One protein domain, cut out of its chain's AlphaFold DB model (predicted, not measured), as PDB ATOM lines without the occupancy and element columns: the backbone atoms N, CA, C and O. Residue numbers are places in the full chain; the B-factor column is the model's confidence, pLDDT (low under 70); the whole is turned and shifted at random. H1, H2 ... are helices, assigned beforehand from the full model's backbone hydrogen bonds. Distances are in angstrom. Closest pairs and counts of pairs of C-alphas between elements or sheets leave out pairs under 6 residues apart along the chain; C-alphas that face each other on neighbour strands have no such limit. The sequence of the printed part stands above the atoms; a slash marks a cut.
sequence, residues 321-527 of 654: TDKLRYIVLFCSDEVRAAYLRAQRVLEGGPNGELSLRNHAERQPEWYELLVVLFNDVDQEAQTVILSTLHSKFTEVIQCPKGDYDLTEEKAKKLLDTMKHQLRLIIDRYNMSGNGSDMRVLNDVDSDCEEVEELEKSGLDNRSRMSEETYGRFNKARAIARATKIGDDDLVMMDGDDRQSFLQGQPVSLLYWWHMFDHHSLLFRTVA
ATOM      1  N   THR A 321     -43.737 -11.775 -52.554       96.88
ATOM      2  CA  THR A 321     -43.103 -12.266 -53.784       96.88
ATOM      3  C   THR A 321     -41.611 -12.520 -53.577       96.88
ATOM      4  O   THR A 321     -41.109 -13.562 -53.991       96.88
ATOM      5  N   ASP A 322     -40.914 -11.639 -52.850       97.31
ATOM      6  CA  ASP A 322     -39.503 -11.836 -52.491       97.31
ATOM      7  C   ASP A 322     -39.313 -13.075 -51.606       97.31
ATOM      8  O   ASP A 322     -38.376 -13.848 -51.799       97.31
ATOM      9  N   LYS A 323     -40.221 -13.328 -50.654       97.44
ATOM     10  CA  LYS A 323     -40.170 -14.552 -49.834       97.44
ATOM     11  C   LYS A 323     -40.366 -15.810 -50.680       97.44
ATOM     12  O   LYS A 323     -39.654 -16.789 -50.470       97.44
ATOM     13  N   LEU A 324     -41.302 -15.797 -51.632       98.00
ATOM     14  CA  LEU A 324     -41.500 -16.915 -52.562       98.00
ATOM     15  C   LEU A 324     -40.271 -17.126 -53.454       98.00
ATOM     16  O   LEU A 324     -39.795 -18.257 -53.556       98.00
ATOM     17  N   ARG A 325     -39.692 -16.048 -54.003       98.06
ATOM     18  CA  ARG A 325     -38.428 -16.087 -54.758       98.06
ATOM     19  C   ARG A 325     -37.317 -16.733 -53.935       98.06
ATOM     20  O   ARG A 325     -36.628 -17.621 -54.429       98.06
ATOM     21  N   TYR A 326     -37.178 -16.331 -52.671       98.31
ATOM     22  CA  TYR A 326     -36.190 -16.895 -51.755       98.31
ATOM     23  C   TYR A 326     -36.374 -18.408 -51.599       98.31
ATOM     24  O   TYR A 326     -35.401 -19.144 -51.723       98.31
ATOM     25  N   ILE A 327     -37.606 -18.880 -51.371       98.00
ATOM     26  CA  ILE A 327     -37.905 -20.313 -51.205       98.00
ATOM     27  C   ILE A 327     -37.550 -21.096 -52.469       98.00
ATOM     28  O   ILE A 327     -36.850 -22.103 -52.389       98.00
ATOM     29  N   VAL A 328     -38.020 -20.631 -53.629       98.31
ATOM     30  CA  VAL A 328     -37.798 -21.304 -54.916       98.31
ATOM     31  C   VAL A 328     -36.302 -21.436 -55.197       98.31
ATOM     32  O   VAL A 328     -35.824 -22.531 -55.487       98.31
ATOM     33  N   LEU A 329     -35.545 -20.347 -55.041       98.31
ATOM     34  CA  LEU A 329     -34.104 -20.350 -55.288       98.31
ATOM     35  C   LEU A 329     -33.325 -21.131 -54.226       98.31
ATOM     36  O   LEU A 329     -32.343 -21.790 -54.563       98.31
ATOM     37  N   PHE A 330     -33.770 -21.132 -52.966       98.25
ATOM     38  CA  PHE A 330     -33.180 -21.969 -51.918       98.25
ATOM     39  C   PHE A 330     -33.299 -23.460 -52.261       98.25
ATOM     40  O   PHE A 330     -32.375 -24.235 -52.018       98.25
ATOM     41  N   CYS A 331     -34.430 -23.860 -52.845       97.69
ATOM     42  CA  CYS A 331     -34.702 -25.238 -53.243       97.69
ATOM     43  C   CYS A 331     -34.076 -25.642 -54.588       97.69
ATOM     44  O   CYS A 331     -34.175 -26.819 -54.949       97.69
ATOM     45  N   SER A 332     -33.405 -24.722 -55.295       97.62
ATOM     46  CA  SER A 332     -32.604 -25.051 -56.480       97.62
ATOM     47  C   SER A 332     -31.507 -26.065 -56.141       97.62
ATOM     48  O   SER A 332     -30.986 -26.090 -55.022       97.62
ATOM     49  N   ASP A 333     -31.146 -26.913 -57.103       97.31
ATOM     50  CA  ASP A 333     -30.229 -28.032 -56.863       97.31
ATOM     51  C   ASP A 333     -28.864 -27.578 -56.328       97.31
ATOM     52  O   ASP A 333     -28.326 -28.194 -55.406       97.31
ATOM     53  N   GLU A 334     -28.334 -26.464 -56.839       97.00
ATOM     54  CA  GLU A 334     -27.035 -25.920 -56.436       97.00
ATOM     55  C   GLU A 334     -27.034 -25.427 -54.981       97.00
ATOM     56  O   GLU A 334     -26.169 -25.819 -54.185       97.00
ATOM     57  N   VAL A 335     -28.024 -24.606 -54.609       97.62
ATOM     58  CA  VAL A 335     -28.146 -24.047 -53.253       97.62
ATOM     59  C   VAL A 335     -28.485 -25.148 -52.254       97.62
ATOM     60  O   VAL A 335     -27.863 -25.229 -51.192       97.62
ATOM     61  N   ARG A 336     -29.403 -26.053 -52.614       96.75
ATOM     62  CA  ARG A 336     -29.781 -27.205 -51.791       96.75
ATOM     63  C   ARG A 336     -28.592 -28.126 -51.535       96.75
ATOM     64  O   ARG A 336     -28.363 -28.522 -50.391       96.75
ATOM     65  N   ALA A 337     -27.800 -28.439 -52.561       95.50
ATOM     66  CA  ALA A 337     -26.594 -29.244 -52.401       95.50
ATOM     67  C   ALA A 337     -25.576 -28.551 -51.483       95.50
ATOM     68  O   ALA A 337     -25.012 -29.198 -50.601       95.50
ATOM     69  N   ALA A 338     -25.369 -27.239 -51.636       94.25
ATOM     70  CA  ALA A 338     -24.501 -26.466 -50.748       94.25
ATOM     71  C   ALA A 338     -24.999 -26.451 -49.297       94.25
ATOM     72  O   ALA A 338     -24.198 -26.588 -48.370       94.25
ATOM     73  N   TYR A 339     -26.311 -26.346 -49.094       94.88
ATOM     74  CA  TYR A 339     -26.923 -26.374 -47.771       94.88
ATOM     75  C   TYR A 339     -26.733 -27.737 -47.098       94.88
ATOM     76  O   TYR A 339     -26.270 -27.809 -45.960       94.88
ATOM     77  N   LEU A 340     -27.000 -28.830 -47.816       91.88
ATOM     78  CA  LEU A 340     -26.797 -30.187 -47.307       91.88
ATOM     79  C   LEU A 340     -25.323 -30.483 -47.007       91.88
ATOM     80  O   LEU A 340     -25.034 -31.116 -45.993       91.88
ATOM     81  N   ARG A 341     -24.386 -29.992 -47.833       89.12
ATOM     82  CA  ARG A 341     -22.947 -30.057 -47.521       89.12
ATOM     83  C   ARG A 341     -22.638 -29.339 -46.210       89.12
ATOM     84  O   ARG A 341     -22.013 -29.929 -45.340       89.12
ATOM     85  N   ALA A 342     -23.129 -28.111 -46.036       87.56
ATOM     86  CA  ALA A 342     -22.895 -27.339 -44.816       87.56
ATOM     87  C   ALA A 342     -23.415 -28.047 -43.549       87.56
ATOM     88  O   ALA A 342     -22.781 -27.946 -42.499       87.56
ATOM     89  N   GLN A 343     -24.518 -28.796 -43.651       84.94
ATOM     90  CA  GLN A 343     -25.033 -29.613 -42.546       84.94
ATOM     91  C   GLN A 343     -24.149 -30.840 -42.262       84.94
ATOM     92  O   GLN A 343     -23.824 -31.097 -41.107       84.94
ATOM     93  N   ARG A 344     -23.659 -31.542 -43.294       81.44
ATOM     94  CA  ARG A 344     -22.738 -32.688 -43.121       81.44
ATOM     95  C   ARG A 344     -21.413 -32.302 -42.458       81.44
ATOM     96  O   ARG A 344     -20.853 -33.089 -41.699       81.44
ATOM     97  N   VAL A 345     -20.916 -31.084 -42.700       74.25
ATOM     98  CA  VAL A 345     -19.712 -30.564 -42.022       74.25
ATOM     99  C   VAL A 345     -19.912 -30.527 -40.504       74.25
ATOM    100  O   VAL A 345     -18.987 -30.837 -39.755       74.25
ATOM    101  N   LEU A 346     -21.114 -30.162 -40.039       67.81
ATOM    102  CA  LEU A 346     -21.439 -30.105 -38.609       67.81
ATOM    103  C   LEU A 346     -21.509 -31.498 -37.970       67.81
ATOM    104  O   LEU A 346     -21.212 -31.633 -36.787       67.81
ATOM    105  N   GLU A 347     -21.824 -32.528 -38.754       66.88
ATOM    106  CA  GLU A 347     -21.871 -33.935 -38.329       66.88
ATOM    107  C   GLU A 347     -20.473 -34.587 -38.249       66.88
ATOM    108  O   GLU A 347     -20.356 -35.784 -37.996       66.88
ATOM    109  N   GLY A 348     -19.395 -33.815 -38.440       61.84
ATOM    110  CA  GLY A 348     -18.024 -34.325 -38.376       61.84
ATOM    111  C   GLY A 348     -17.616 -35.097 -39.629       61.84
ATOM    112  O   GLY A 348     -16.898 -36.087 -39.515       61.84
ATOM    113  N   GLY A 349     -18.094 -34.647 -40.799       59.09
ATOM    114  CA  GLY A 349     -17.949 -35.314 -42.093       59.09
ATOM    115  C   GLY A 349     -16.580 -35.973 -42.357       59.09
ATOM    116  O   GLY A 349     -15.549 -35.505 -41.867       59.09
ATOM    117  N   PRO A 350     -16.550 -37.035 -43.186       56.84
ATOM    118  CA  PRO A 350     -15.453 -38.010 -43.279       56.84
ATOM    119  C   PRO A 350     -14.076 -37.430 -43.644       56.84
ATOM    120  O   PRO A 350     -13.065 -38.098 -43.453       56.84
ATOM    121  N   ASN A 351     -14.026 -36.190 -44.141       56.84
ATOM    122  CA  ASN A 351     -12.822 -35.550 -44.669       56.84
ATOM    123  C   ASN A 351     -12.288 -34.385 -43.812       56.84
ATOM    124  O   ASN A 351     -11.396 -33.668 -44.259       56.84
ATOM    125  N   GLY A 352     -12.822 -34.138 -42.608       55.50
ATOM    126  CA  GLY A 352     -12.332 -33.036 -41.763       55.50
ATOM    127  C   GLY A 352     -12.607 -31.642 -42.351       55.50
ATOM    128  O   GLY A 352     -11.800 -30.721 -42.217       55.50
ATOM    129  N   GLU A 353     -13.763 -31.479 -42.997       56.81
ATOM    130  CA  GLU A 353     -14.160 -30.302 -43.793       56.81
ATOM    131  C   GLU A 353     -14.198 -28.972 -43.010       56.81
ATOM    132  O   GLU A 353     -14.177 -27.896 -43.609       56.81
ATOM    133  N   LEU A 354     -14.157 -29.010 -41.673       59.31
ATOM    134  CA  LEU A 354     -13.947 -27.821 -40.835       59.31
ATOM    135  C   LEU A 354     -12.643 -27.073 -41.184       59.31
ATOM    136  O   LEU A 354     -12.585 -25.853 -41.029       59.31
ATOM    137  N   SER A 355     -11.627 -27.783 -41.688       55.72
ATOM    138  CA  SER A 355     -10.294 -27.241 -41.990       55.72
ATOM    139  C   SER A 355     -10.271 -26.272 -43.186       55.72
ATOM    140  O   SER A 355      -9.394 -25.415 -43.276       55.72
ATOM    141  N   LEU A 356     -11.257 -26.337 -44.092       64.50
ATOM    142  CA  LEU A 356     -11.239 -25.569 -45.348       64.50
ATOM    143  C   LEU A 356     -12.012 -24.244 -45.309       64.50
ATOM    144  O   LEU A 356     -12.002 -23.515 -46.298       64.50
ATOM    145  N   ARG A 357     -12.644 -23.874 -44.186       67.19
ATOM    146  CA  ARG A 357     -13.456 -22.639 -44.097       67.19
ATOM    147  C   ARG A 357     -12.692 -21.355 -44.430       67.19
ATOM    148  O   ARG A 357     -13.287 -20.420 -44.947       67.19
ATOM    149  N   ASN A 358     -11.384 -21.330 -44.180       73.81
ATOM    150  CA  ASN A 358     -10.520 -20.182 -44.478       73.81
ATOM    151  C   ASN A 358      -9.648 -20.393 -45.725       73.81
ATOM    152  O   ASN A 358      -8.712 -19.628 -45.957       73.81
ATOM    153  N   HIS A 359      -9.908 -21.441 -46.512       80.69
ATOM    154  CA  HIS A 359      -9.114 -21.742 -47.695       80.69
ATOM    155  C   HIS A 359      -9.615 -20.960 -48.916       80.69
ATOM    156  O   HIS A 359     -10.818 -20.784 -49.105       80.69
ATOM    157  N   ALA A 360      -8.691 -20.526 -49.776       81.31
ATOM    158  CA  ALA A 360      -9.022 -19.799 -51.004       81.31
ATOM    159  C   ALA A 360      -9.863 -20.635 -51.988       81.31
ATOM    160  O   ALA A 360     -10.612 -20.083 -52.786       81.31
ATOM    161  N   GLU A 361      -9.760 -21.961 -51.900       81.44
ATOM    162  CA  GLU A 361     -10.495 -22.920 -52.735       81.44
ATOM    163  C   GLU A 361     -11.773 -23.439 -52.060       81.44
ATOM    164  O   GLU A 361     -12.315 -24.470 -52.464       81.44
ATOM    165  N   ARG A 362     -12.254 -22.777 -50.997       86.25
ATOM    166  CA  ARG A 362     -13.512 -23.196 -50.374       86.25
ATOM    167  C   ARG A 362     -14.640 -23.104 -51.397       86.25
ATOM    168  O   ARG A 362     -14.750 -22.135 -52.147       86.25
ATOM    169  N   GLN A 363     -15.493 -24.118 -51.400       88.00
ATOM    170  CA  GLN A 363     -16.740 -24.055 -52.146       88.00
ATOM    171  C   GLN A 363     -17.610 -22.936 -51.558       88.00
ATOM    172  O   GLN A 363     -17.611 -22.768 -50.333       88.00
ATOM    173  N   PRO A 364     -18.342 -22.183 -52.394       91.88
ATOM    174  CA  PRO A 364     -19.210 -21.125 -51.904       91.88
ATOM    175  C   PRO A 364     -20.265 -21.711 -50.965       91.88
ATOM    176  O   PRO A 364     -20.791 -22.813 -51.180       91.88
ATOM    177  N   GLU A 365     -20.550 -20.980 -49.893       93.00
ATOM    178  CA  GLU A 365     -21.565 -21.396 -48.930       93.00
ATOM    179  C   GLU A 365     -22.973 -21.198 -49.512       93.00
ATOM    180  O   GLU A 365     -23.189 -20.422 -50.443       93.00
ATOM    181  N   TRP A 366     -23.963 -21.915 -48.971       96.00
ATOM    182  CA  TRP A 366     -25.320 -21.915 -49.530       96.00
ATOM    183  C   TRP A 366     -25.946 -20.515 -49.595       96.00
ATOM    184  O   TRP A 366     -26.651 -20.206 -50.549       96.00
ATOM    185  N   TYR A 367     -25.668 -19.654 -48.613       96.06
ATOM    186  CA  TYR A 367     -26.202 -18.292 -48.587       96.06
ATOM    187  C   TYR A 367     -25.478 -17.365 -49.564       96.06
ATOM    188  O   TYR A 367     -26.094 -16.421 -50.040       96.06
ATOM    189  N   GLU A 368     -24.215 -17.633 -49.903       96.19
ATOM    190  CA  GLU A 368     -23.480 -16.870 -50.920       96.19
ATOM    191  C   GLU A 368     -24.066 -17.154 -52.302       96.19
ATOM    192  O   GLU A 368     -24.404 -16.228 -53.039       96.19
ATOM    193  N   LEU A 369     -24.268 -18.439 -52.615       97.62
ATOM    194  CA  LEU A 369     -24.936 -18.867 -53.844       97.62
ATOM    195  C   LEU A 369     -26.352 -18.294 -53.932       97.62
ATOM    196  O   LEU A 369     -26.726 -17.718 -54.950       97.62
ATOM    197  N   LEU A 370     -27.120 -18.398 -52.846       98.12
ATOM    198  CA  LEU A 370     -28.485 -17.892 -52.807       98.12
ATOM    199  C   LEU A 370     -28.551 -16.376 -52.994       98.12
ATOM    200  O   LEU A 370     -29.409 -15.907 -53.725       98.12
ATOM    201  N   VAL A 371     -27.651 -15.611 -52.371       97.75
ATOM    202  CA  VAL A 371     -27.568 -14.152 -52.542       97.75
ATOM    203  C   VAL A 371     -27.270 -13.782 -53.992       97.75
ATOM    204  O   VAL A 371     -27.909 -12.875 -54.523       97.75
ATOM    205  N   VAL A 372     -26.346 -14.492 -54.644       97.56
ATOM    206  CA  VAL A 372     -26.025 -14.265 -56.060       97.56
ATOM    207  C   VAL A 372     -27.244 -14.529 -56.942       97.56
ATOM    208  O   VAL A 372     -27.608 -13.655 -57.720       97.56
ATOM    209  N   LEU A 373     -27.903 -15.680 -56.782       98.00
ATOM    210  CA  LEU A 373     -29.074 -16.049 -57.587       98.00
ATOM    211  C   LEU A 373     -30.283 -15.149 -57.310       98.00
ATOM    212  O   LEU A 373     -30.990 -14.745 -58.227       98.00
ATOM    213  N   PHE A 374     -30.527 -14.814 -56.044       98.12
ATOM    214  CA  PHE A 374     -31.659 -13.984 -55.648       98.12
ATOM    215  C   PHE A 374     -31.556 -12.582 -56.239       98.12
ATOM    216  O   PHE A 374     -32.546 -12.055 -56.754       98.12
ATOM    217  N   ASN A 375     -30.352 -12.005 -56.182       97.38
ATOM    218  CA  ASN A 375     -30.084 -10.658 -56.660       97.38
ATOM    219  C   ASN A 375     -29.817 -10.575 -58.169       97.38
ATOM    220  O   ASN A 375     -29.630  -9.461 -58.666       97.38
ATOM    221  N   ASP A 376     -29.803 -11.695 -58.886       97.56
ATOM    222  CA  ASP A 376     -29.738 -11.708 -60.341       97.56
ATOM    223  C   ASP A 376     -31.118 -11.369 -60.926       97.56
ATOM    224  O   ASP A 376     -32.125 -11.977 -60.562       97.56
ATOM    225  N   VAL A 377     -31.171 -10.358 -61.796       97.12
ATOM    226  CA  VAL A 377     -32.410  -9.890 -62.443       97.12
ATOM    227  C   VAL A 377     -32.875 -10.894 -63.497       97.12
ATOM    228  O   VAL A 377     -34.077 -11.080 -63.668       97.12
ATOM    229  N   ASP A 378     -31.929 -11.579 -64.142       97.69
ATOM    230  CA  ASP A 378     -32.200 -12.525 -65.225       97.69
ATOM    231  C   ASP A 378     -32.569 -13.919 -64.692       97.69
ATOM    232  O   ASP A 378     -33.014 -14.788 -65.440       97.69
ATOM    233  N   GLN A 379     -32.393 -14.155 -63.387       97.62
ATOM    234  CA  GLN A 379     -32.735 -15.429 -62.773       97.62
ATOM    235  C   GLN A 379     -34.255 -15.567 -62.640       97.62
ATOM    236  O   GLN A 379     -34.896 -14.938 -61.788       97.62
ATOM    237  N   GLU A 380     -34.825 -16.455 -63.446       96.12
ATOM    238  CA  GLU A 380     -36.228 -16.840 -63.359       96.12
ATOM    239  C   GLU A 380     -36.471 -17.678 -62.095       96.12
ATOM    240  O   GLU A 380     -35.724 -18.610 -61.773       96.12
ATOM    241  N   ALA A 381     -37.516 -17.322 -61.351       97.94
ATOM    242  CA  ALA A 381     -37.988 -18.066 -60.193       97.94
ATOM    243  C   ALA A 381     -39.511 -18.109 -60.255       97.94
ATOM    244  O   ALA A 381     -40.160 -17.067 -60.343       97.94
ATOM    245  N   GLN A 382     -40.077 -19.308 -60.201       98.19
ATOM    246  CA  GLN A 382     -41.516 -19.517 -60.274       98.19
ATOM    247  C   GLN A 382     -41.944 -20.634 -59.326       98.19
ATOM    248  O   GLN A 382     -41.184 -21.575 -59.081       98.19
ATOM    249  N   THR A 383     -43.146 -20.524 -58.768       98.31
ATOM    250  CA  THR A 383     -43.690 -21.567 -57.894       98.31
ATOM    251  C   THR A 383     -44.166 -22.778 -58.694       98.31
ATOM    252  O   THR A 383     -44.553 -22.662 -59.855       98.31
ATOM    253  N   VAL A 384     -44.197 -23.946 -58.059       97.31
ATOM    254  CA  VAL A 384     -44.871 -25.137 -58.596       97.31
ATOM    255  C   VAL A 384     -46.382 -25.014 -58.358       97.31
ATOM    256  O   VAL A 384     -46.804 -24.408 -57.371       97.31
ATOM    257  N   ILE A 385     -47.193 -25.577 -59.260       96.88
ATOM    258  CA  ILE A 385     -48.649 -25.664 -59.089       96.88
ATOM    259  C   ILE A 385     -48.954 -26.662 -57.971       96.88
ATOM    260  O   ILE A 385     -48.628 -27.842 -58.077       96.88
ATOM    261  N   LEU A 386     -49.594 -26.178 -56.911       94.12
ATOM    262  CA  LEU A 386     -49.974 -26.934 -55.720       94.12
ATOM    263  C   LEU A 386     -51.431 -26.615 -55.368       94.12
ATOM    264  O   LEU A 386     -51.729 -26.063 -54.306       94.12
ATOM    265  N   SER A 387     -52.343 -26.947 -56.284       92.69
ATOM    266  CA  SER A 387     -53.783 -26.689 -56.141       92.69
ATOM    267  C   SER A 387     -54.389 -27.326 -54.888       92.69
ATOM    268  O   SER A 387     -55.350 -26.795 -54.340       92.69
ATOM    269  N   THR A 388     -53.804 -28.427 -54.412       88.31
ATOM    270  CA  THR A 388     -54.229 -29.139 -53.199       88.31
ATOM    271  C   THR A 388     -53.762 -28.467 -51.909       88.31
ATOM    272  O   THR A 388     -54.351 -28.689 -50.860       88.31
ATOM    273  N   LEU A 389     -52.724 -27.625 -51.968       90.38
ATOM    274  CA  LEU A 389     -52.129 -26.999 -50.787       90.38
ATOM    275  C   LEU A 389     -52.850 -25.704 -50.396       90.38
ATOM    276  O   LEU A 389     -53.061 -25.441 -49.216       90.38
ATOM    277  N   HIS A 390     -53.146 -24.847 -51.378       92.94
ATOM    278  CA  HIS A 390     -53.849 -23.577 -51.179       92.94
ATOM    279  C   HIS A 390     -54.314 -23.011 -52.528       92.94
ATOM    280  O   HIS A 390     -53.562 -23.032 -53.500       92.94
ATOM    281  N   SER A 391     -55.487 -22.372 -52.575       93.69
ATOM    282  CA  SER A 391     -56.064 -21.800 -53.811       93.69
ATOM    283  C   SER A 391     -55.127 -20.844 -54.565       93.69
ATOM    284  O   SER A 391     -55.052 -20.870 -55.788       93.69
ATOM    285  N   LYS A 392     -54.353 -20.030 -53.839       95.38
ATOM    286  CA  LYS A 392     -53.293 -19.162 -54.400       95.38
ATOM    287  C   LYS A 392     -52.202 -19.886 -55.204       95.38
ATOM    288  O   LYS A 392     -51.559 -19.223 -56.003       95.38
ATOM    289  N   PHE A 393     -51.983 -21.184 -55.001       96.25
ATOM    290  CA  PHE A 393     -50.991 -21.977 -55.741       96.25
ATOM    291  C   PHE A 393     -51.625 -22.853 -56.830       96.25
ATOM    292  O   PHE A 393     -50.980 -23.767 -57.332       96.25
ATOM    293  N   THR A 394     -52.882 -22.591 -57.209       95.81
ATOM    294  CA  THR A 394     -53.538 -23.270 -58.344       95.81
ATOM    295  C   THR A 394     -52.872 -22.921 -59.677       95.81
ATOM    296  O   THR A 394     -52.917 -23.704 -60.620       95.81
ATOM    297  N   GLU A 395     -52.216 -21.765 -59.744       97.50
ATOM    298  CA  GLU A 395     -51.473 -21.294 -60.908       97.50
ATOM    299  C   GLU A 395     -50.009 -21.035 -60.534       97.50
ATOM    300  O   GLU A 395     -49.665 -20.827 -59.367       97.50
ATOM    301  N   VAL A 396     -49.136 -21.047 -61.542       98.06
ATOM    302  CA  VAL A 396     -47.721 -20.701 -61.379       98.06
ATOM    303  C   VAL A 396     -47.602 -19.219 -61.031       98.06
ATOM    304  O   VAL A 396     -48.015 -18.357 -61.805       98.06
ATOM    305  N   ILE A 397     -46.982 -18.908 -59.894       98.12
ATOM    306  CA  ILE A 397     -46.671 -17.535 -59.499       98.12
ATOM    307  C   ILE A 397     -45.252 -17.220 -59.964       98.12
ATOM    308  O   ILE A 397     -44.283 -17.804 -59.474       98.12
ATOM    309  N   GLN A 398     -45.121 -16.261 -60.878       98.31
ATOM    310  CA  GLN A 398     -43.823 -15.705 -61.252       98.31
ATOM    311  C   GLN A 398     -43.278 -14.849 -60.105       98.31
ATOM    312  O   GLN A 398     -43.978 -13.990 -59.568       98.31
ATOM    313  N   CYS A 399     -42.028 -15.084 -59.718       97.81
ATOM    314  CA  CYS A 399     -41.360 -14.411 -58.605       97.81
ATOM    315  C   CYS A 399     -40.129 -13.637 -59.111       97.81
ATOM    316  O   CYS A 399     -38.997 -14.034 -58.810       97.81
ATOM    317  N   PRO A 400     -40.313 -12.561 -59.905       97.75
ATOM    318  CA  PRO A 400     -39.203 -11.762 -60.427       97.75
ATOM    319  C   PRO A 400     -38.428 -11.073 -59.295       97.75
ATOM    320  O   PRO A 400     -38.921 -10.964 -58.170       97.75
ATOM    321  N   LYS A 401     -37.212 -10.593 -59.584       96.94
ATOM    322  CA  LYS A 401     -36.451  -9.791 -58.623       96.94
ATOM    323  C   LYS A 401     -37.178  -8.461 -58.356       96.94
ATOM    324  O   LYS A 401     -37.392  -7.692 -59.289       96.94
ATOM    325  N   GLY A 402     -37.550  -8.212 -57.098       94.12
ATOM    326  CA  GLY A 402     -38.096  -6.929 -56.644       94.12
ATOM    327  C   GLY A 402     -37.018  -5.928 -56.211       94.12
ATOM    328  O   GLY A 402     -35.825  -6.149 -56.411       94.12
ATOM    329  N   ASP A 403     -37.438  -4.855 -55.538       92.50
ATOM    330  CA  ASP A 403     -36.549  -3.810 -54.989       92.50
ATOM    331  C   ASP A 403     -35.770  -4.265 -53.733       92.50
ATOM    332  O   ASP A 403     -35.037  -3.496 -53.102       92.50
ATOM    333  N   TYR A 404     -35.974  -5.509 -53.295       94.44
ATOM    334  CA  TYR A 404     -35.297  -6.071 -52.139       94.44
ATOM    335  C   TYR A 404     -33.956  -6.692 -52.532       94.44
ATOM    336  O   TYR A 404     -33.915  -7.728 -53.189       94.44
ATOM    337  N   ASP A 405     -32.856  -6.114 -52.048       94.69
ATOM    338  CA  ASP A 405     -31.539  -6.741 -52.150       94.69
ATOM    339  C   ASP A 405     -31.231  -7.632 -50.938       94.69
ATOM    340  O   ASP A 405     -31.132  -7.187 -49.778       94.69
ATOM    341  N   LEU A 406     -31.035  -8.916 -51.235       95.81
ATOM    342  CA  LEU A 406     -30.676  -9.938 -50.266       95.81
ATOM    343  C   LEU A 406     -29.178  -9.851 -49.960       95.81
ATOM    344  O   LEU A 406     -28.343  -9.933 -50.851       95.81
ATOM    345  N   THR A 407     -28.821  -9.714 -48.689       95.69
ATOM    346  CA  THR A 407     -27.431  -9.847 -48.220       95.69
ATOM    347  C   THR A 407     -27.267 -11.182 -47.500       95.69
ATOM    348  O   THR A 407     -28.258 -11.805 -47.115       95.69
ATOM    349  N   GLU A 408     -26.033 -11.629 -47.266       95.12
ATOM    350  CA  GLU A 408     -25.769 -12.896 -46.566       95.12
ATOM    351  C   GLU A 408     -26.407 -12.934 -45.167       95.12
ATOM    352  O   GLU A 408     -27.020 -13.926 -44.766       95.12
ATOM    353  N   GLU A 409     -26.319 -11.821 -44.435       91.69
ATOM    354  CA  GLU A 409     -26.940 -11.659 -43.119       91.69
ATOM    355  C   GLU A 409     -28.468 -11.702 -43.203       91.69
ATOM    356  O   GLU A 409     -29.119 -12.337 -42.370       91.69
ATOM    357  N   LYS A 410     -29.053 -11.065 -44.227       94.31
ATOM    358  CA  LYS A 410     -30.501 -11.089 -44.462       94.31
ATOM    359  C   LYS A 410     -30.983 -12.485 -44.843       94.31
ATOM    360  O   LYS A 410     -32.026 -12.888 -44.343       94.31
ATOM    361  N   ALA A 411     -30.225 -13.235 -45.642       96.56
ATOM    362  CA  ALA A 411     -30.547 -14.615 -45.997       96.56
ATOM    363  C   ALA A 411     -30.593 -15.515 -44.754       96.56
ATOM    364  O   ALA A 411     -31.601 -16.172 -44.497       96.56
ATOM    365  N   LYS A 412     -29.548 -15.467 -43.915       95.19
ATOM    366  CA  LYS A 412     -29.500 -16.205 -42.639       95.19
ATOM    367  C   LYS A 412     -30.655 -15.804 -41.717       95.19
ATOM    368  O   LYS A 412     -31.380 -16.661 -41.220       95.19
ATOM    369  N   LYS A 413     -30.887 -14.498 -41.549       92.88
ATOM    370  CA  LYS A 413     -31.972 -13.968 -40.712       92.88
ATOM    371  C   LYS A 413     -33.360 -14.363 -41.220       92.88
ATOM    372  O   LYS A 413     -34.247 -14.629 -40.406       92.88
ATOM    373  N   LEU A 414     -33.568 -14.391 -42.537       95.00
ATOM    374  CA  LEU A 414     -34.829 -14.810 -43.143       95.00
ATOM    375  C   LEU A 414     -35.068 -16.305 -42.909       95.00
ATOM    376  O   LEU A 414     -36.150 -16.666 -42.448       95.00
ATOM    377  N   LEU A 415     -34.045 -17.145 -43.114       95.50
ATOM    378  CA  LEU A 415     -34.092 -18.571 -42.782       95.50
ATOM    379  C   LEU A 415     -34.442 -18.802 -41.307       95.50
ATOM    380  O   LEU A 415     -35.360 -19.564 -41.017       95.50
ATOM    381  N   ASP A 416     -33.776 -18.112 -40.379       92.62
ATOM    382  CA  ASP A 416     -34.037 -18.249 -38.940       92.62
ATOM    383  C   ASP A 416     -35.451 -17.798 -38.552       92.62
ATOM    384  O   ASP A 416     -36.135 -18.461 -37.766       92.62
ATOM    385  N   THR A 417     -35.917 -16.688 -39.129       90.88
ATOM    386  CA  THR A 417     -37.270 -16.168 -38.886       90.88
ATOM    387  C   THR A 417     -38.322 -17.170 -39.359       90.88
ATOM    388  O   THR A 417     -39.242 -17.503 -38.610       90.88
ATOM    389  N   MET A 418     -38.164 -17.699 -40.574       91.69
ATOM    390  CA  MET A 418     -39.115 -18.649 -41.151       91.69
ATOM    391  C   MET A 418     -39.039 -20.013 -40.465       91.69
ATOM    392  O   MET A 418     -40.079 -20.602 -40.185       91.69
ATOM    393  N   LYS A 419     -37.848 -20.463 -40.050       93.06
ATOM    394  CA  LYS A 419     -37.661 -21.633 -39.178       93.06
ATOM    395  C   LYS A 419     -38.451 -21.507 -37.877       93.06
ATOM    396  O   LYS A 419     -39.131 -22.451 -37.482       93.06
ATOM    397  N   HIS A 420     -38.371 -20.357 -37.203       89.56
ATOM    398  CA  HIS A 420     -39.105 -20.129 -35.957       89.56
ATOM    399  C   HIS A 420     -40.625 -20.169 -36.172       89.56
ATOM    400  O   HIS A 420     -41.339 -20.802 -35.396       89.56
ATOM    401  N   GLN A 421     -41.114 -19.547 -37.247       90.81
ATOM    402  CA  GLN A 421     -42.537 -19.556 -37.596       90.81
ATOM    403  C   GLN A 421     -43.032 -20.960 -37.967       90.81
ATOM    404  O   GLN A 421     -44.050 -21.405 -37.436       90.81
ATOM    405  N   LEU A 422     -42.293 -21.677 -38.818       93.12
ATOM    406  CA  LEU A 422     -42.618 -23.045 -39.225       93.12
ATOM    407  C   LEU A 422     -42.639 -23.998 -38.045       93.12
ATOM    408  O   LEU A 422     -43.543 -24.816 -37.959       93.12
ATOM    409  N   ARG A 423     -41.702 -23.863 -37.104       89.56
ATOM    410  CA  ARG A 423     -41.694 -24.680 -35.890       89.56
ATOM    411  C   ARG A 423     -43.012 -24.580 -35.133       89.56
ATOM    412  O   ARG A 423     -43.583 -25.604 -34.792       89.56
ATOM    413  N   LEU A 424     -43.515 -23.367 -34.907       88.81
ATOM    414  CA  LEU A 424     -44.783 -23.174 -34.197       88.81
ATOM    415  C   LEU A 424     -45.968 -23.778 -34.960       88.81
ATOM    416  O   LEU A 424     -46.893 -24.293 -34.339       88.81
ATOM    417  N   ILE A 425     -45.950 -23.705 -36.293       90.50
ATOM    418  CA  ILE A 425     -46.992 -24.292 -37.143       90.50
ATOM    419  C   ILE A 425     -46.925 -25.826 -37.079       90.50
ATOM    420  O   ILE A 425     -47.942 -26.459 -36.812       90.50
ATOM    421  N   ILE A 426     -45.737 -26.409 -37.251       89.94
ATOM    422  CA  ILE A 426     -45.497 -27.859 -37.229       89.94
ATOM    423  C   ILE A 426     -45.773 -28.445 -35.844       89.94
ATOM    424  O   ILE A 426     -46.360 -29.513 -35.746       89.94
ATOM    425  N   ASP A 427     -45.415 -27.750 -34.764       85.62
ATOM    426  CA  ASP A 427     -45.724 -28.206 -33.408       85.62
ATOM    427  C   ASP A 427     -47.243 -28.280 -33.193       85.62
ATOM    428  O   ASP A 427     -47.738 -29.292 -32.705       85.62
ATOM    429  N   ARG A 428     -48.006 -27.263 -33.628       85.06
ATOM    430  CA  ARG A 428     -49.480 -27.318 -33.590       85.06
ATOM    431  C   ARG A 428     -50.034 -28.428 -34.475       85.06
ATOM    432  O   ARG A 428     -50.991 -29.089 -34.088       85.06
ATOM    433  N   TYR A 429     -49.428 -28.635 -35.639       87.38
ATOM    434  CA  TYR A 429     -49.810 -29.692 -36.562       87.38
ATOM    435  C   TYR A 429     -49.622 -31.082 -35.955       87.38
ATOM    436  O   TYR A 429     -50.547 -31.890 -35.928       87.38
ATOM    437  N   ASN A 430     -48.451 -31.333 -35.378       83.06
ATOM    438  CA  ASN A 430     -48.131 -32.579 -34.698       83.06
ATOM    439  C   ASN A 430     -48.989 -32.784 -33.441       83.06
ATOM    440  O   ASN A 430     -49.366 -33.910 -33.152       83.06
ATOM    441  N   MET A 431     -49.337 -31.718 -32.709       79.75
ATOM    442  CA  MET A 431     -50.263 -31.796 -31.567       79.75
ATOM    443  C   MET A 431     -51.707 -32.094 -31.982       79.75
ATOM    444  O   MET A 431     -52.490 -32.569 -31.169       79.75
ATOM    445  N   SER A 432     -52.081 -31.808 -33.228       79.06
ATOM    446  CA  SER A 432     -53.473 -31.914 -33.659       79.06
ATOM    447  C   SER A 432     -53.973 -33.337 -33.875       79.06
ATOM    448  O   SER A 432     -55.185 -33.507 -33.977       79.06
ATOM    449  N   GLY A 433     -53.095 -34.337 -34.000       73.44
ATOM    450  CA  GLY A 433     -53.465 -35.664 -34.518       73.44
ATOM    451  C   GLY A 433     -52.955 -35.959 -35.925       73.44
ATOM    452  O   GLY A 433     -52.777 -37.127 -36.269       73.44
ATOM    453  N   ASN A 434     -52.744 -34.917 -36.733       73.81
ATOM    454  CA  ASN A 434     -52.608 -35.061 -38.188       73.81
ATOM    455  C   ASN A 434     -51.145 -35.138 -38.655       73.81
ATOM    456  O   ASN A 434     -50.857 -35.700 -39.713       73.81
ATOM    457  N   GLY A 435     -50.204 -34.658 -37.835       74.44
ATOM    458  CA  GLY A 435     -48.777 -34.858 -38.073       74.44
ATOM    459  C   GLY A 435     -48.342 -36.313 -37.892       74.44
ATOM    460  O   GLY A 435     -48.823 -37.029 -37.010       74.44
ATOM    461  N   SER A 436     -47.376 -36.760 -38.699       69.38
ATOM    462  CA  SER A 436     -46.738 -38.078 -38.532       69.38
ATOM    463  C   SER A 436     -46.087 -38.250 -37.159       69.38
ATOM    464  O   SER A 436     -46.044 -39.366 -36.642       69.38
ATOM    465  N   ASP A 437     -45.640 -37.149 -36.558       61.09
ATOM    466  CA  ASP A 437     -44.867 -37.109 -35.318       61.09
ATOM    467  C   ASP A 437     -45.738 -36.691 -34.126       61.09
ATOM    468  O   ASP A 437     -45.443 -35.744 -33.391       61.09
ATOM    469  N   MET A 438     -46.882 -37.365 -33.995       60.72
ATOM    470  CA  MET A 438     -47.830 -37.162 -32.906       60.72
ATOM    471  C   MET A 438     -47.111 -37.122 -31.559       60.72
ATOM    472  O   MET A 438     -46.564 -38.126 -31.098       60.72
ATOM    473  N   ARG A 439     -47.170 -35.973 -30.879       53.44
ATOM    474  CA  ARG A 439     -46.940 -35.967 -29.437       53.44
ATOM    475  C   ARG A 439     -48.160 -36.632 -28.818       53.44
ATOM    476  O   ARG A 439     -49.241 -36.061 -28.847       53.44
ATOM    477  N   VAL A 440     -47.966 -37.783 -28.188       53.47
ATOM    478  CA  VAL A 440     -48.962 -38.452 -27.321       53.47
ATOM    479  C   VAL A 440     -49.309 -37.594 -26.079       53.47
ATOM    480  O   VAL A 440     -50.038 -38.002 -25.188       53.47
ATOM    481  N   LEU A 441     -48.786 -36.371 -25.996       49.53
ATOM    482  CA  LEU A 441     -48.800 -35.545 -24.803       49.53
ATOM    483  C   LEU A 441     -50.048 -34.652 -24.786       49.53
ATOM    484  O   LEU A 441     -50.055 -33.582 -25.396       49.53
ATOM    485  N   ASN A 442     -51.038 -35.099 -24.005       45.16
ATOM    486  CA  ASN A 442     -51.825 -34.311 -23.034       45.16
ATOM    487  C   ASN A 442     -53.339 -34.147 -23.258       45.16
ATOM    488  O   ASN A 442     -53.994 -33.737 -22.308       45.16
ATOM    489  N   ASP A 443     -53.902 -34.477 -24.423       43.16
ATOM    490  CA  ASP A 443     -55.366 -34.374 -24.655       43.16
ATOM    491  C   ASP A 443     -56.071 -35.736 -24.766       43.16
ATOM    492  O   ASP A 443     -57.272 -35.809 -25.019       43.16
ATOM    493  N   VAL A 444     -55.338 -36.831 -24.564       45.03
ATOM    494  CA  VAL A 444     -55.967 -38.111 -24.254       45.03
ATOM    495  C   VAL A 444     -56.224 -38.072 -22.757       45.03
ATOM    496  O   VAL A 444     -55.262 -37.999 -21.991       45.03
ATOM    497  N   ASP A 445     -57.499 -38.039 -22.360       43.34
ATOM    498  CA  ASP A 445     -57.917 -38.186 -20.965       43.34
ATOM    499  C   ASP A 445     -57.018 -39.230 -20.288       43.34
ATOM    500  O   ASP A 445     -56.779 -40.300 -20.856       43.34
ATOM    501  N   SER A 446     -56.474 -38.860 -19.124       46.75
ATOM    502  CA  SER A 446     -55.381 -39.483 -18.349       46.75
ATOM    503  C   SER A 446     -55.540 -40.983 -18.013       46.75
ATOM    504  O   SER A 446     -54.761 -41.529 -17.234       46.75
ATOM    505  N   ASP A 447     -56.528 -41.644 -18.598       51.38
ATOM    506  CA  ASP A 447     -57.030 -42.970 -18.280       51.38
ATOM    507  C   ASP A 447     -56.778 -43.955 -19.441       51.38
ATOM    508  O   ASP A 447     -57.180 -45.116 -19.384       51.38
ATOM    509  N   CYS A 448     -56.154 -43.508 -20.538       49.56
ATOM    510  CA  CYS A 448     -55.869 -44.370 -21.679       49.56
ATOM    511  C   CYS A 448     -54.608 -45.205 -21.408       49.56
ATOM    512  O   CYS A 448     -53.490 -44.692 -21.471       49.56
ATOM    513  N   GLU A 449     -54.803 -46.499 -21.121       62.84
ATOM    514  CA  GLU A 449     -53.752 -47.487 -20.802       62.84
ATOM    515  C   GLU A 449     -52.573 -47.480 -21.802       62.84
ATOM    516  O   GLU A 449     -51.434 -47.741 -21.419       62.84
ATOM    517  N   GLU A 450     -52.810 -47.090 -23.061       57.69
ATOM    518  CA  GLU A 450     -51.791 -46.985 -24.118       57.69
ATOM    519  C   GLU A 450     -50.730 -45.900 -23.833       57.69
ATOM    520  O   GLU A 450     -49.552 -46.073 -24.155       57.69
ATOM    521  N   VAL A 451     -51.114 -44.792 -23.187       54.75
ATOM    522  CA  VAL A 451     -50.179 -43.721 -22.797       54.75
ATOM    523  C   VAL A 451     -49.298 -44.183 -21.638       54.75
ATOM    524  O   VAL A 451     -48.089 -43.958 -21.651       54.75
ATOM    525  N   GLU A 452     -49.882 -44.893 -20.673       64.75
ATOM    526  CA  GLU A 452     -49.169 -45.406 -19.503       64.75
ATOM    527  C   GLU A 452     -48.162 -46.507 -19.884       64.75
ATOM    528  O   GLU A 452     -47.077 -46.594 -19.310       64.75
ATOM    529  N   GLU A 453     -48.491 -47.338 -20.878       69.88
ATOM    530  CA  GLU A 453     -47.594 -48.368 -21.412       69.88
ATOM    531  C   GLU A 453     -46.424 -47.754 -22.208       69.88
ATOM    532  O   GLU A 453     -45.275 -48.189 -22.074       69.88
ATOM    533  N   LEU A 454     -46.680 -46.674 -22.958       58.84
ATOM    534  CA  LEU A 454     -45.644 -45.906 -23.654       58.84
ATOM    535  C   LEU A 454     -44.712 -45.170 -22.682       58.84
ATOM    536  O   LEU A 454     -43.495 -45.245 -22.856       58.84
ATOM    537  N   GLU A 455     -45.237 -44.528 -21.636       63.03
ATOM    538  CA  GLU A 455     -44.411 -43.888 -20.601       63.03
ATOM    539  C   GLU A 455     -43.575 -44.915 -19.819       63.03
ATOM    540  O   GLU A 455     -42.379 -44.702 -19.597       63.03
ATOM    541  N   LYS A 456     -44.150 -46.081 -19.478       71.75
ATOM    542  CA  LYS A 456     -43.426 -47.185 -18.814       71.75
ATOM    543  C   LYS A 456     -42.310 -47.773 -19.674       71.75
ATOM    544  O   LYS A 456     -41.329 -48.275 -19.127       71.75
ATOM    545  N   SER A 457     -42.418 -47.694 -21.001       70.31
ATOM    546  CA  SER A 457     -41.372 -48.180 -21.910       70.31
ATOM    547  C   SER A 457     -40.093 -47.329 -21.898       70.31
ATOM    548  O   SER A 457     -39.079 -47.749 -22.455       70.31
ATOM    549  N   GLY A 458     -40.110 -46.142 -21.273       61.03
ATOM    550  CA  GLY A 458     -38.954 -45.238 -21.213       61.03
ATOM    551  C   GLY A 458     -38.525 -44.683 -22.577       61.03
ATOM    552  O   GLY A 458     -37.473 -44.051 -22.690       61.03
ATOM    553  N   LEU A 459     -39.320 -44.918 -23.623       55.66
ATOM    554  CA  LEU A 459     -39.118 -44.363 -24.951       55.66
ATOM    555  C   LEU A 459     -39.747 -42.975 -24.983       55.66
ATOM    556  O   LEU A 459     -40.900 -42.806 -25.369       55.66
ATOM    557  N   ASP A 460     -38.972 -41.976 -24.570       57.56
ATOM    558  CA  ASP A 460     -39.364 -40.579 -24.712       57.56
ATOM    559  C   ASP A 460     -39.770 -40.330 -26.174       57.56
ATOM    560  O   ASP A 460     -38.985 -40.572 -27.095       57.56
ATOM    561  N   ASN A 461     -40.991 -39.838 -26.414       55.56
ATOM    562  CA  ASN A 461     -41.509 -39.599 -27.772       55.56
ATOM    563  C   ASN A 461     -40.600 -38.665 -28.600       55.56
ATOM    564  O   ASN A 461     -40.652 -38.667 -29.827       55.56
ATOM    565  N   ARG A 462     -39.711 -37.907 -27.943       54.28
ATOM    566  CA  ARG A 462     -38.654 -37.120 -28.589       54.28
ATOM    567  C   ARG A 462     -37.587 -37.958 -29.299       54.28
ATOM    568  O   ARG A 462     -37.110 -37.525 -30.340       54.28
ATOM    569  N   SER A 463     -37.256 -39.148 -28.795       55.47
ATOM    570  CA  SER A 463     -36.299 -40.071 -29.434       55.47
ATOM    571  C   SER A 463     -36.860 -40.757 -30.681       55.47
ATOM    572  O   SER A 463     -36.101 -41.349 -31.444       55.47
ATOM    573  N   ARG A 464     -38.180 -40.689 -30.911       61.28
ATOM    574  CA  ARG A 464     -38.836 -41.237 -32.109       61.28
ATOM    575  C   ARG A 464     -38.982 -40.235 -33.254       61.28
ATOM    576  O   ARG A 464     -39.426 -40.645 -34.326       61.28
ATOM    577  N   MET A 465     -38.580 -38.973 -33.067       66.25
ATOM    578  CA  MET A 465     -38.560 -38.003 -34.162       66.25
ATOM    579  C   MET A 465     -37.520 -38.443 -35.193       66.25
ATOM    580  O   MET A 465     -36.319 -38.236 -35.014       66.25
ATOM    581  N   SER A 466     -37.977 -39.082 -36.265       74.56
ATOM    582  CA  SER A 466     -37.117 -39.481 -37.373       74.56
ATOM    583  C   SER A 466     -37.123 -38.409 -38.461       74.56
ATOM    584  O   SER A 466     -38.105 -37.681 -38.646       74.56
ATOM    585  N   GLU A 467     -36.036 -38.338 -39.228       78.62
ATOM    586  CA  GLU A 467     -35.950 -37.487 -40.423       78.62
ATOM    587  C   GLU A 467     -37.076 -37.794 -41.436       78.62
ATOM    588  O   GLU A 467     -37.523 -36.916 -42.180       78.62
ATOM    589  N   GLU A 468     -37.581 -39.029 -41.420       77.94
ATOM    590  CA  GLU A 468     -38.647 -39.520 -42.290       77.94
ATOM    591  C   GLU A 468     -40.043 -39.085 -41.828       77.94
ATOM    592  O   GLU A 468     -40.951 -38.982 -42.649       77.94
ATOM    593  N   THR A 469     -40.232 -38.793 -40.537       79.06
ATOM    594  CA  THR A 469     -41.558 -38.539 -39.951       79.06
ATOM    595  C   THR A 469     -41.750 -37.122 -39.431       79.06
ATOM    596  O   THR A 469     -42.879 -36.734 -39.157       79.06
ATOM    597  N   TYR A 470     -40.720 -36.299 -39.282       82.19
ATOM    598  CA  TYR A 470     -40.922 -34.979 -38.686       82.19
ATOM    599  C   TYR A 470     -41.684 -34.017 -39.607       82.19
ATOM    600  O   TYR A 470     -41.208 -33.673 -40.688       82.19
ATOM    601  N   GLY A 471     -42.849 -33.543 -39.151       79.69
ATOM    602  CA  GLY A 471     -43.643 -32.502 -39.819       79.69
ATOM    603  C   GLY A 471     -44.199 -32.890 -41.192       79.69
ATOM    604  O   GLY A 471     -44.614 -32.001 -41.939       79.69
ATOM    605  N   ARG A 472     -44.197 -34.187 -41.522       83.12
ATOM    606  CA  ARG A 472     -44.803 -34.724 -42.742       83.12
ATOM    607  C   ARG A 472     -46.292 -34.986 -42.529       83.12
ATOM    608  O   ARG A 472     -46.756 -35.219 -41.411       83.12
ATOM    609  N   PHE A 473     -47.047 -34.962 -43.619       79.75
ATOM    610  CA  PHE A 473     -48.432 -35.414 -43.602       79.75
ATOM    611  C   PHE A 473     -48.485 -36.950 -43.629       79.75
ATOM    612  O   PHE A 473     -47.891 -37.579 -44.507       79.75
ATOM    613  N   ASN A 474     -49.204 -37.570 -42.687       76.94
ATOM    614  CA  ASN A 474     -49.419 -39.020 -42.666       76.94
ATOM    615  C   ASN A 474     -50.843 -39.369 -43.109       76.94
ATOM    616  O   ASN A 474     -51.756 -39.483 -42.288       76.94
ATOM    617  N   LYS A 475     -51.005 -39.599 -44.418       76.00
ATOM    618  CA  LYS A 475     -52.300 -39.920 -45.034       76.00
ATOM    619  C   LYS A 475     -52.995 -41.118 -44.393       76.00
ATOM    620  O   LYS A 475     -54.176 -41.037 -44.075       76.00
ATOM    621  N   ALA A 476     -52.270 -42.215 -44.175       78.88
ATOM    622  CA  ALA A 476     -52.843 -43.434 -43.607       78.88
ATOM    623  C   ALA A 476     -53.411 -43.195 -42.199       78.88
ATOM    624  O   ALA A 476     -54.503 -43.656 -41.875       78.88
ATOM    625  N   ARG A 477     -52.694 -42.423 -41.375       73.50
ATOM    626  CA  ARG A 477     -53.124 -42.099 -40.013       73.50
ATOM    627  C   ARG A 477     -54.284 -41.104 -39.987       73.50
ATOM    628  O   ARG A 477     -55.205 -41.297 -39.196       73.50
ATOM    629  N   ALA A 478     -54.266 -40.086 -40.847       71.50
ATOM    630  CA  ALA A 478     -55.379 -39.149 -40.981       71.50
ATOM    631  C   ALA A 478     -56.678 -39.878 -41.370       71.50
ATOM    632  O   ALA A 478     -57.702 -39.687 -40.717       71.50
ATOM    633  N   ILE A 479     -56.604 -40.803 -42.339       75.38
ATOM    634  CA  ILE A 479     -57.729 -41.667 -42.732       75.38
ATOM    635  C   ILE A 479     -58.203 -42.511 -41.543       75.38
ATOM    636  O   ILE A 479     -59.383 -42.477 -41.207       75.38
ATOM    637  N   ALA A 480     -57.296 -43.214 -40.855       77.12
ATOM    638  CA  ALA A 480     -57.658 -44.053 -39.710       77.12
ATOM    639  C   ALA A 480     -58.366 -43.264 -38.591       77.12
ATOM    640  O   ALA A 480     -59.291 -43.772 -37.953       77.12
ATOM    641  N   ARG A 481     -57.962 -42.009 -38.361       71.56
ATOM    642  CA  ARG A 481     -58.607 -41.123 -37.387       71.56
ATOM    643  C   ARG A 481     -59.995 -40.684 -37.844       71.56
ATOM    644  O   ARG A 481     -60.919 -40.756 -37.038       71.56
ATOM    645  N   ALA A 482     -60.138 -40.251 -39.095       72.75
ATOM    646  CA  ALA A 482     -61.432 -39.859 -39.648       72.75
ATOM    647  C   ALA A 482     -62.439 -41.018 -39.544       72.75
ATOM    648  O   ALA A 482     -63.527 -40.844 -38.997       72.75
ATOM    649  N   THR A 483     -62.014 -42.238 -39.900       79.88
ATOM    650  CA  THR A 483     -62.824 -43.456 -39.741       79.88
ATOM    651  C   THR A 483     -63.199 -43.728 -38.280       79.88
ATOM    652  O   THR A 483     -64.329 -44.120 -38.004       79.88
ATOM    653  N   LYS A 484     -62.284 -43.511 -37.323       78.94
ATOM    654  CA  LYS A 484     -62.554 -43.726 -35.888       78.94
ATOM    655  C   LYS A 484     -63.542 -42.708 -35.307       78.94
ATOM    656  O   LYS A 484     -64.316 -43.062 -34.424       78.94
ATOM    657  N   ILE A 485     -63.485 -41.457 -35.760       77.56
ATOM    658  CA  ILE A 485     -64.374 -40.381 -35.292       77.56
ATOM    659  C   ILE A 485     -65.745 -40.464 -35.988       77.56
ATOM    660  O   ILE A 485     -66.735 -39.999 -35.427       77.56
ATOM    661  N   GLY A 486     -65.823 -41.111 -37.157       79.50
ATOM    662  CA  GLY A 486     -67.037 -41.156 -37.977       79.50
ATOM    663  C   GLY A 486     -67.353 -39.806 -38.622       79.50
ATOM    664  O   GLY A 486     -68.510 -39.518 -38.908       79.50
ATOM    665  N   ASP A 487     -66.331 -38.964 -38.782       69.00
ATOM    666  CA  ASP A 487     -66.437 -37.646 -39.391       69.00
ATOM    667  C   ASP A 487     -65.796 -37.706 -40.780       69.00
ATOM    668  O   ASP A 487     -64.578 -37.585 -40.940       69.00
ATOM    669  N   ASP A 488     -66.631 -37.962 -41.785       65.62
ATOM    670  CA  ASP A 488     -66.210 -38.021 -43.185       65.62
ATOM    671  C   ASP A 488     -65.787 -36.632 -43.709       65.62
ATOM    672  O   ASP A 488     -65.017 -36.545 -44.668       65.62
ATOM    673  N   ASP A 489     -66.180 -35.538 -43.038       61.16
ATOM    674  CA  ASP A 489     -65.751 -34.174 -43.373       61.16
ATOM    675  C   ASP A 489     -64.315 -33.884 -42.880       61.16
ATOM    676  O   ASP A 489     -63.675 -32.929 -43.324       61.16
ATOM    677  N   LEU A 490     -63.742 -34.734 -42.018       57.44
ATOM    678  CA  LEU A 490     -62.315 -34.706 -41.659       57.44
ATOM    679  C   LEU A 490     -61.413 -35.335 -42.743       57.44
ATOM    680  O   LEU A 490     -60.192 -35.198 -42.673       57.44
ATOM    681  N   VAL A 491     -61.990 -35.980 -43.767       54.44
ATOM    682  CA  VAL A 491     -61.277 -36.589 -44.916       54.44
ATOM    683  C   VAL A 491     -60.925 -35.549 -46.003       54.44
ATOM    684  O   VAL A 491     -60.335 -35.875 -47.033       54.44
ATOM    685  N   MET A 492     -61.277 -34.279 -45.801       54.72
ATOM    686  CA  MET A 492     -61.406 -33.299 -46.879       54.72
ATOM    687  C   MET A 492     -60.112 -32.961 -47.648       54.72
ATOM    688  O   MET A 492     -59.116 -32.507 -47.092       54.72
ATOM    689  N   MET A 493     -60.246 -33.107 -48.975       52.22
ATOM    690  CA  MET A 493     -59.420 -32.628 -50.097       52.22
ATOM    691  C   MET A 493     -57.969 -33.130 -50.137       52.22
ATOM    692  O   MET A 493     -57.040 -32.477 -49.681       52.22
ATOM    693  N   ASP A 494     -57.776 -34.314 -50.728       55.28
ATOM    694  CA  ASP A 494     -56.480 -34.946 -51.045       55.28
ATOM    695  C   ASP A 494     -55.552 -35.257 -49.853       55.28
ATOM    696  O   ASP A 494     -54.513 -35.906 -50.016       55.28
ATOM    697  N   GLY A 495     -55.988 -34.901 -48.644       62.53
ATOM    698  CA  GLY A 495     -55.381 -35.222 -47.359       62.53
ATOM    699  C   GLY A 495     -54.497 -34.116 -46.780       62.53
ATOM    700  O   GLY A 495     -54.240 -34.132 -45.585       62.53
ATOM    701  N   ASP A 496     -54.048 -33.136 -47.563       77.12
ATOM    702  CA  ASP A 496     -53.113 -32.125 -47.058       77.12
ATOM    703  C   ASP A 496     -53.827 -30.956 -46.358       77.12
ATOM    704  O   ASP A 496     -54.184 -29.945 -46.955       77.12
ATOM    705  N   ASP A 497     -54.000 -31.076 -45.048       83.56
ATOM    706  CA  ASP A 497     -54.696 -30.109 -44.202       83.56
ATOM    707  C   ASP A 497     -53.780 -29.018 -43.615       83.56
ATOM    708  O   ASP A 497     -54.197 -28.234 -42.752       83.56
ATOM    709  N   ARG A 498     -52.528 -28.915 -44.085       88.69
ATOM    710  CA  ARG A 498     -51.529 -27.969 -43.552       88.69
ATOM    711  C   ARG A 498     -52.002 -26.512 -43.582       88.69
ATOM    712  O   ARG A 498     -51.624 -25.724 -42.708       88.69
ATOM    713  N   GLN A 499     -52.865 -26.144 -44.534       90.56
ATOM    714  CA  GLN A 499     -53.460 -24.805 -44.628       90.56
ATOM    715  C   GLN A 499     -54.215 -24.397 -43.351       90.56
ATOM    716  O   GLN A 499     -54.136 -23.237 -42.932       90.56
ATOM    717  N   SER A 500     -54.897 -25.339 -42.697       88.25
ATOM    718  CA  SER A 500     -55.706 -25.097 -41.495       88.25
ATOM    719  C   SER A 500     -54.876 -24.593 -40.304       88.25
ATOM    720  O   SER A 500     -55.401 -23.953 -39.391       88.25
ATOM    721  N   PHE A 501     -53.553 -24.796 -40.331       88.75
ATOM    722  CA  PHE A 501     -52.630 -24.455 -39.241       88.75
ATOM    723  C   PHE A 501     -51.943 -23.095 -39.399       88.75
ATOM    724  O   PHE A 501     -51.185 -22.666 -38.512       88.75
ATOM    725  N   LEU A 502     -52.234 -22.388 -40.494       88.06
ATOM    726  CA  LEU A 502     -51.594 -21.124 -40.827       88.06
ATOM    727  C   LEU A 502     -52.028 -19.975 -39.893       88.06
ATOM    728  O   LEU A 502     -51.217 -19.107 -39.612       88.06
ATOM    729  N   GLN A 503     -53.257 -19.968 -39.353       86.88
ATOM    730  CA  GLN A 503     -53.742 -18.996 -38.341       86.88
ATOM    731  C   GLN A 503     -53.387 -17.514 -38.633       86.88
ATOM    732  O   GLN A 503     -52.942 -16.777 -37.754       86.88
ATOM    733  N   GLY A 504     -53.547 -17.069 -39.883       86.50
ATOM    734  CA  GLY A 504     -53.236 -15.692 -40.298       86.50
ATOM    735  C   GLY A 504     -51.754 -15.410 -40.585       86.50
ATOM    736  O   GLY A 504     -51.395 -14.267 -40.864       86.50
ATOM    737  N   GLN A 505     -50.890 -16.426 -40.542       91.88
ATOM    738  CA  GLN A 505     -49.520 -16.348 -41.050       91.88
ATOM    739  C   GLN A 505     -49.503 -16.225 -42.590       91.88
ATOM    740  O   GLN A 505     -50.489 -16.563 -43.252       91.88
ATOM    741  N   PRO A 506     -48.410 -15.725 -43.192       93.62
ATOM    742  CA  PRO A 506     -48.319 -15.578 -44.641       93.62
ATOM    743  C   PRO A 506     -48.349 -16.926 -45.365       93.62
ATOM    744  O   PRO A 506     -47.708 -17.890 -44.952       93.62
ATOM    745  N   VAL A 507     -49.049 -16.968 -46.500       94.94
ATOM    746  CA  VAL A 507     -49.225 -18.179 -47.324       94.94
ATOM    747  C   VAL A 507     -47.888 -18.693 -47.882       94.94
ATOM    748  O   VAL A 507     -47.744 -19.890 -48.122       94.94
ATOM    749  N   SER A 508     -46.868 -17.836 -47.996       96.12
ATOM    750  CA  SER A 508     -45.511 -18.251 -48.372       96.12
ATOM    751  C   SER A 508     -44.907 -19.285 -47.410       96.12
ATOM    752  O   SER A 508     -44.104 -20.109 -47.837       96.12
ATOM    753  N   LEU A 509     -45.288 -19.285 -46.123       95.94
ATOM    754  CA  LEU A 509     -44.820 -20.290 -45.157       95.94
ATOM    755  C   LEU A 509     -45.373 -21.679 -45.465       95.94
ATOM    756  O   LEU A 509     -44.677 -22.666 -45.256       95.94
ATOM    757  N   LEU A 510     -46.597 -21.759 -45.979       95.19
ATOM    758  CA  LEU A 510     -47.197 -23.027 -46.371       95.19
ATOM    759  C   LEU A 510     -46.459 -23.622 -47.578       95.19
ATOM    760  O   LEU A 510     -46.106 -24.798 -47.566       95.19
ATOM    761  N   TYR A 511     -46.134 -22.778 -48.564       96.88
ATOM    762  CA  TYR A 511     -45.287 -23.168 -49.695       96.88
ATOM    763  C   TYR A 511     -43.899 -23.616 -49.234       96.88
ATOM    764  O   TYR A 511     -43.413 -24.662 -49.652       96.88
ATOM    765  N   TRP A 512     -43.278 -22.866 -48.317       96.38
ATOM    766  CA  TRP A 512     -41.994 -23.245 -47.730       96.38
ATOM    767  C   TRP A 512     -42.073 -24.630 -47.093       96.38
ATOM    768  O   TRP A 512     -41.244 -25.487 -47.397       96.38
ATOM    769  N   TRP A 513     -43.051 -24.852 -46.212       95.75
ATOM    770  CA  TRP A 513     -43.228 -26.131 -45.532       95.75
ATOM    771  C   TRP A 513     -43.316 -27.272 -46.544       95.75
ATOM    772  O   TRP A 513     -42.546 -28.224 -46.438       95.75
ATOM    773  N   HIS A 514     -44.163 -27.129 -47.566       95.19
ATOM    774  CA  HIS A 514     -44.289 -28.115 -48.634       95.19
ATOM    775  C   HIS A 514     -42.956 -28.384 -49.344       95.19
ATOM    776  O   HIS A 514     -42.539 -29.534 -49.446       95.19
ATOM    777  N   MET A 515     -42.248 -27.341 -49.789       96.50
ATOM    778  CA  MET A 515     -40.982 -27.504 -50.513       96.50
ATOM    779  C   MET A 515     -39.891 -28.149 -49.646       96.50
ATOM    780  O   MET A 515     -39.102 -28.961 -50.125       96.50
ATOM    781  N   PHE A 516     -39.838 -27.818 -48.355       95.25
ATOM    782  CA  PHE A 516     -38.852 -28.385 -47.434       95.25
ATOM    783  C   PHE A 516     -39.170 -29.831 -47.064       95.25
ATOM    784  O   PHE A 516     -38.247 -30.615 -46.868       95.25
ATOM    785  N   ASP A 517     -40.446 -30.186 -46.976       92.75
ATOM    786  CA  ASP A 517     -40.897 -31.566 -46.813       92.75
ATOM    787  C   ASP A 517     -40.560 -32.397 -48.064       92.75
ATOM    788  O   ASP A 517     -39.854 -33.401 -47.976       92.75
ATOM    789  N   HIS A 518     -40.922 -31.891 -49.249       93.56
ATOM    790  CA  HIS A 518     -40.639 -32.521 -50.541       93.56
ATOM    791  C   HIS A 518     -39.141 -32.800 -50.756       93.56
ATOM    792  O   HIS A 518     -38.762 -33.858 -51.257       93.56
ATOM    793  N   HIS A 519     -38.271 -31.881 -50.331       94.38
ATOM    794  CA  HIS A 519     -36.820 -32.032 -50.440       94.38
ATOM    795  C   HIS A 519     -36.144 -32.656 -49.207       94.38
ATOM    796  O   HIS A 519     -34.914 -32.655 -49.130       94.38
ATOM    797  N   SER A 520     -36.905 -33.174 -48.234       91.38
ATOM    798  CA  SER A 520     -36.380 -33.736 -46.975       91.38
ATOM    799  C   SER A 520     -35.449 -32.777 -46.207       91.38
ATOM    800  O   SER A 520     -34.512 -33.181 -45.524       91.38
ATOM    801  N   LEU A 521     -35.698 -31.471 -46.311       93.44
ATOM    802  CA  LEU A 521     -34.959 -30.411 -45.617       93.44
ATOM    803  C   LEU A 521     -35.618 -30.009 -44.297       93.44
ATOM    804  O   LEU A 521     -34.989 -29.319 -43.490       93.44
ATOM    805  N   LEU A 522     -36.878 -30.398 -44.079       91.44
ATOM    806  CA  LEU A 522     -37.687 -29.940 -42.953       91.44
ATOM    807  C   LEU A 522     -37.071 -30.318 -41.604       91.44
ATOM    808  O   LEU A 522     -36.863 -29.436 -40.771       91.44
ATOM    809  N   PHE A 523     -36.708 -31.591 -41.416       88.38
ATOM    810  CA  PHE A 523     -36.077 -32.070 -40.186       88.38
ATOM    811  C   PHE A 523     -34.748 -31.353 -39.931       88.38
ATOM    812  O   PHE A 523     -34.600 -30.667 -38.925       88.38
ATOM    813  N   ARG A 524     -33.825 -31.390 -40.900       88.25
ATOM    814  CA  ARG A 524     -32.497 -30.756 -40.786       88.25
ATOM    815  C   ARG A 524     -32.566 -29.260 -40.494       88.25
ATOM    816  O   ARG A 524     -31.711 -28.713 -39.805       88.25
ATOM    817  N   THR A 525     -33.572 -28.582 -41.040       90.38
ATOM    818  CA  THR A 525     -33.707 -27.134 -40.884       90.38
ATOM    819  C   THR A 525     -34.446 -26.773 -39.607       90.38
ATOM    820  O   THR A 525     -33.982 -25.902 -38.876       90.38
ATOM    821  N   VAL A 526     -35.600 -27.383 -39.337       88.06
ATOM    822  CA  VAL A 526     -36.556 -26.905 -38.327       88.06
ATOM    823  C   VAL A 526     -36.455 -27.665 -37.011       88.06
ATOM    824  O   VAL A 526     -36.609 -27.030 -35.951       88.06
ATOM    825  N   ALA A 527     -36.146 -28.966 -37.067       76.75
ATOM    826  CA  ALA A 527     -36.086 -29.805 -35.881       76.75
ATOM    827  C   ALA A 527     -35.077 -29.239 -34.879       76.75
ATOM    828  O   ALA A 527     -34.026 -28.681 -35.215       76.75
TER     829      ALA A 527
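What this domain is: This is residues 321 to 527 of the 654 residues of an uncharacterized protein of Thalassiosira oceanica (UniProt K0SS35). One long helix, H5, runs across a flat, loosely built set of helices, with H4 at its first end and H11, H12 and H10 packed on it farther along. H1 and H11 are side by side, H11 about perpendicular to H5 at 83 degrees, and H2 packs on H4; at the other end of the domain H6, H7 and the pair H8 and H9 are joined by loops and touch none of these helices. The printed part has 207 residues with twelve named helices, H1 to H12 in order, and no named strand; the class is all helix. It is only just compact, close to loose, with a radius of gyration of the C-alphas of 19.8 A, and it spans 62 by 44 by 23 A.

Where its parts are: H5, residues 408 to 431, is the longest helix at 34.4 A, from C-alpha 408 at (-25.769, -12.896, -46.566) to C-alpha 431 at (-50.263, -31.796, -31.567). Before it come H1, residues 321 to 330, 14.0 A, beginning at C-alpha 321 at (-43.103, -12.266, -53.784); H2, residues 333 to 346, 20.4 A; H3, residues 353 to 356; and H4, residues 366 to 374, 11.9 A. After it come H6, residues 449 to 456, 10.5 A; H7, residues 461 to 464; H8, residues 475 to 485, 15.5 A; H9, residues 488 to 491; H10, residues 498 to 501; H11, residues 507 to 518, 17.0 A; and H12, residues 522 to 526.

How they stand to each other: H5 is the hub, touching four helices. With residues 408 to 412 alone it touches H4, about perpendicular at 76 degrees; the closest C-alphas, Tyr 367 and Glu 408, are 5.8 A apart. With residues 418 to 422 alone it touches H11, about perpendicular at 83 degrees, the closest C-alphas being Leu 422 and Leu 509 at 6.9 A. It also touches H12, closest C-alphas Lys 419 and Val 526 at 5.5 A, and H10, Ile 425 and Phe 501 at 6.0 A. H1 touches H11 at a shallow tilt of 10 degrees, the same way, closest C-alphas Leu 324 and Ser 508 at 6.0 A. H2 touches H4 at a shallow tilt of 20 degrees, opposite ways, closest C-alphas Ala 338 and Trp 366 at 4.8 A. H3 is close to H2 but not clearly touching, with Val 345 and Glu 353 at 5.8 A between C-alphas. H8 touches H9, closest C-alphas Ala 482 and Leu 490 at 5.6 A; H6 and H7 touch no helix. Every O i to N i+4 pair is within hydrogen-bond range in H1, H4, H5, H6, H8, H11 and H12, and 9 of 10 in H2; H3, H7, H9 and H10 are too short for such a pair.

The domain as a whole: The C-alphas farthest apart, of Ala 360 and Gly 486, are 63.2 A apart. The printed part has no cut. The links H4 to H5, 33 residues, and H5 to H6, 17 residues, are long, and residues 444 to 449 stand free. The mean pLDDT of the printed part is 82.4, with residues 346 to 357, 436 to 455, 458 to 465 and 487 to 495 under 70.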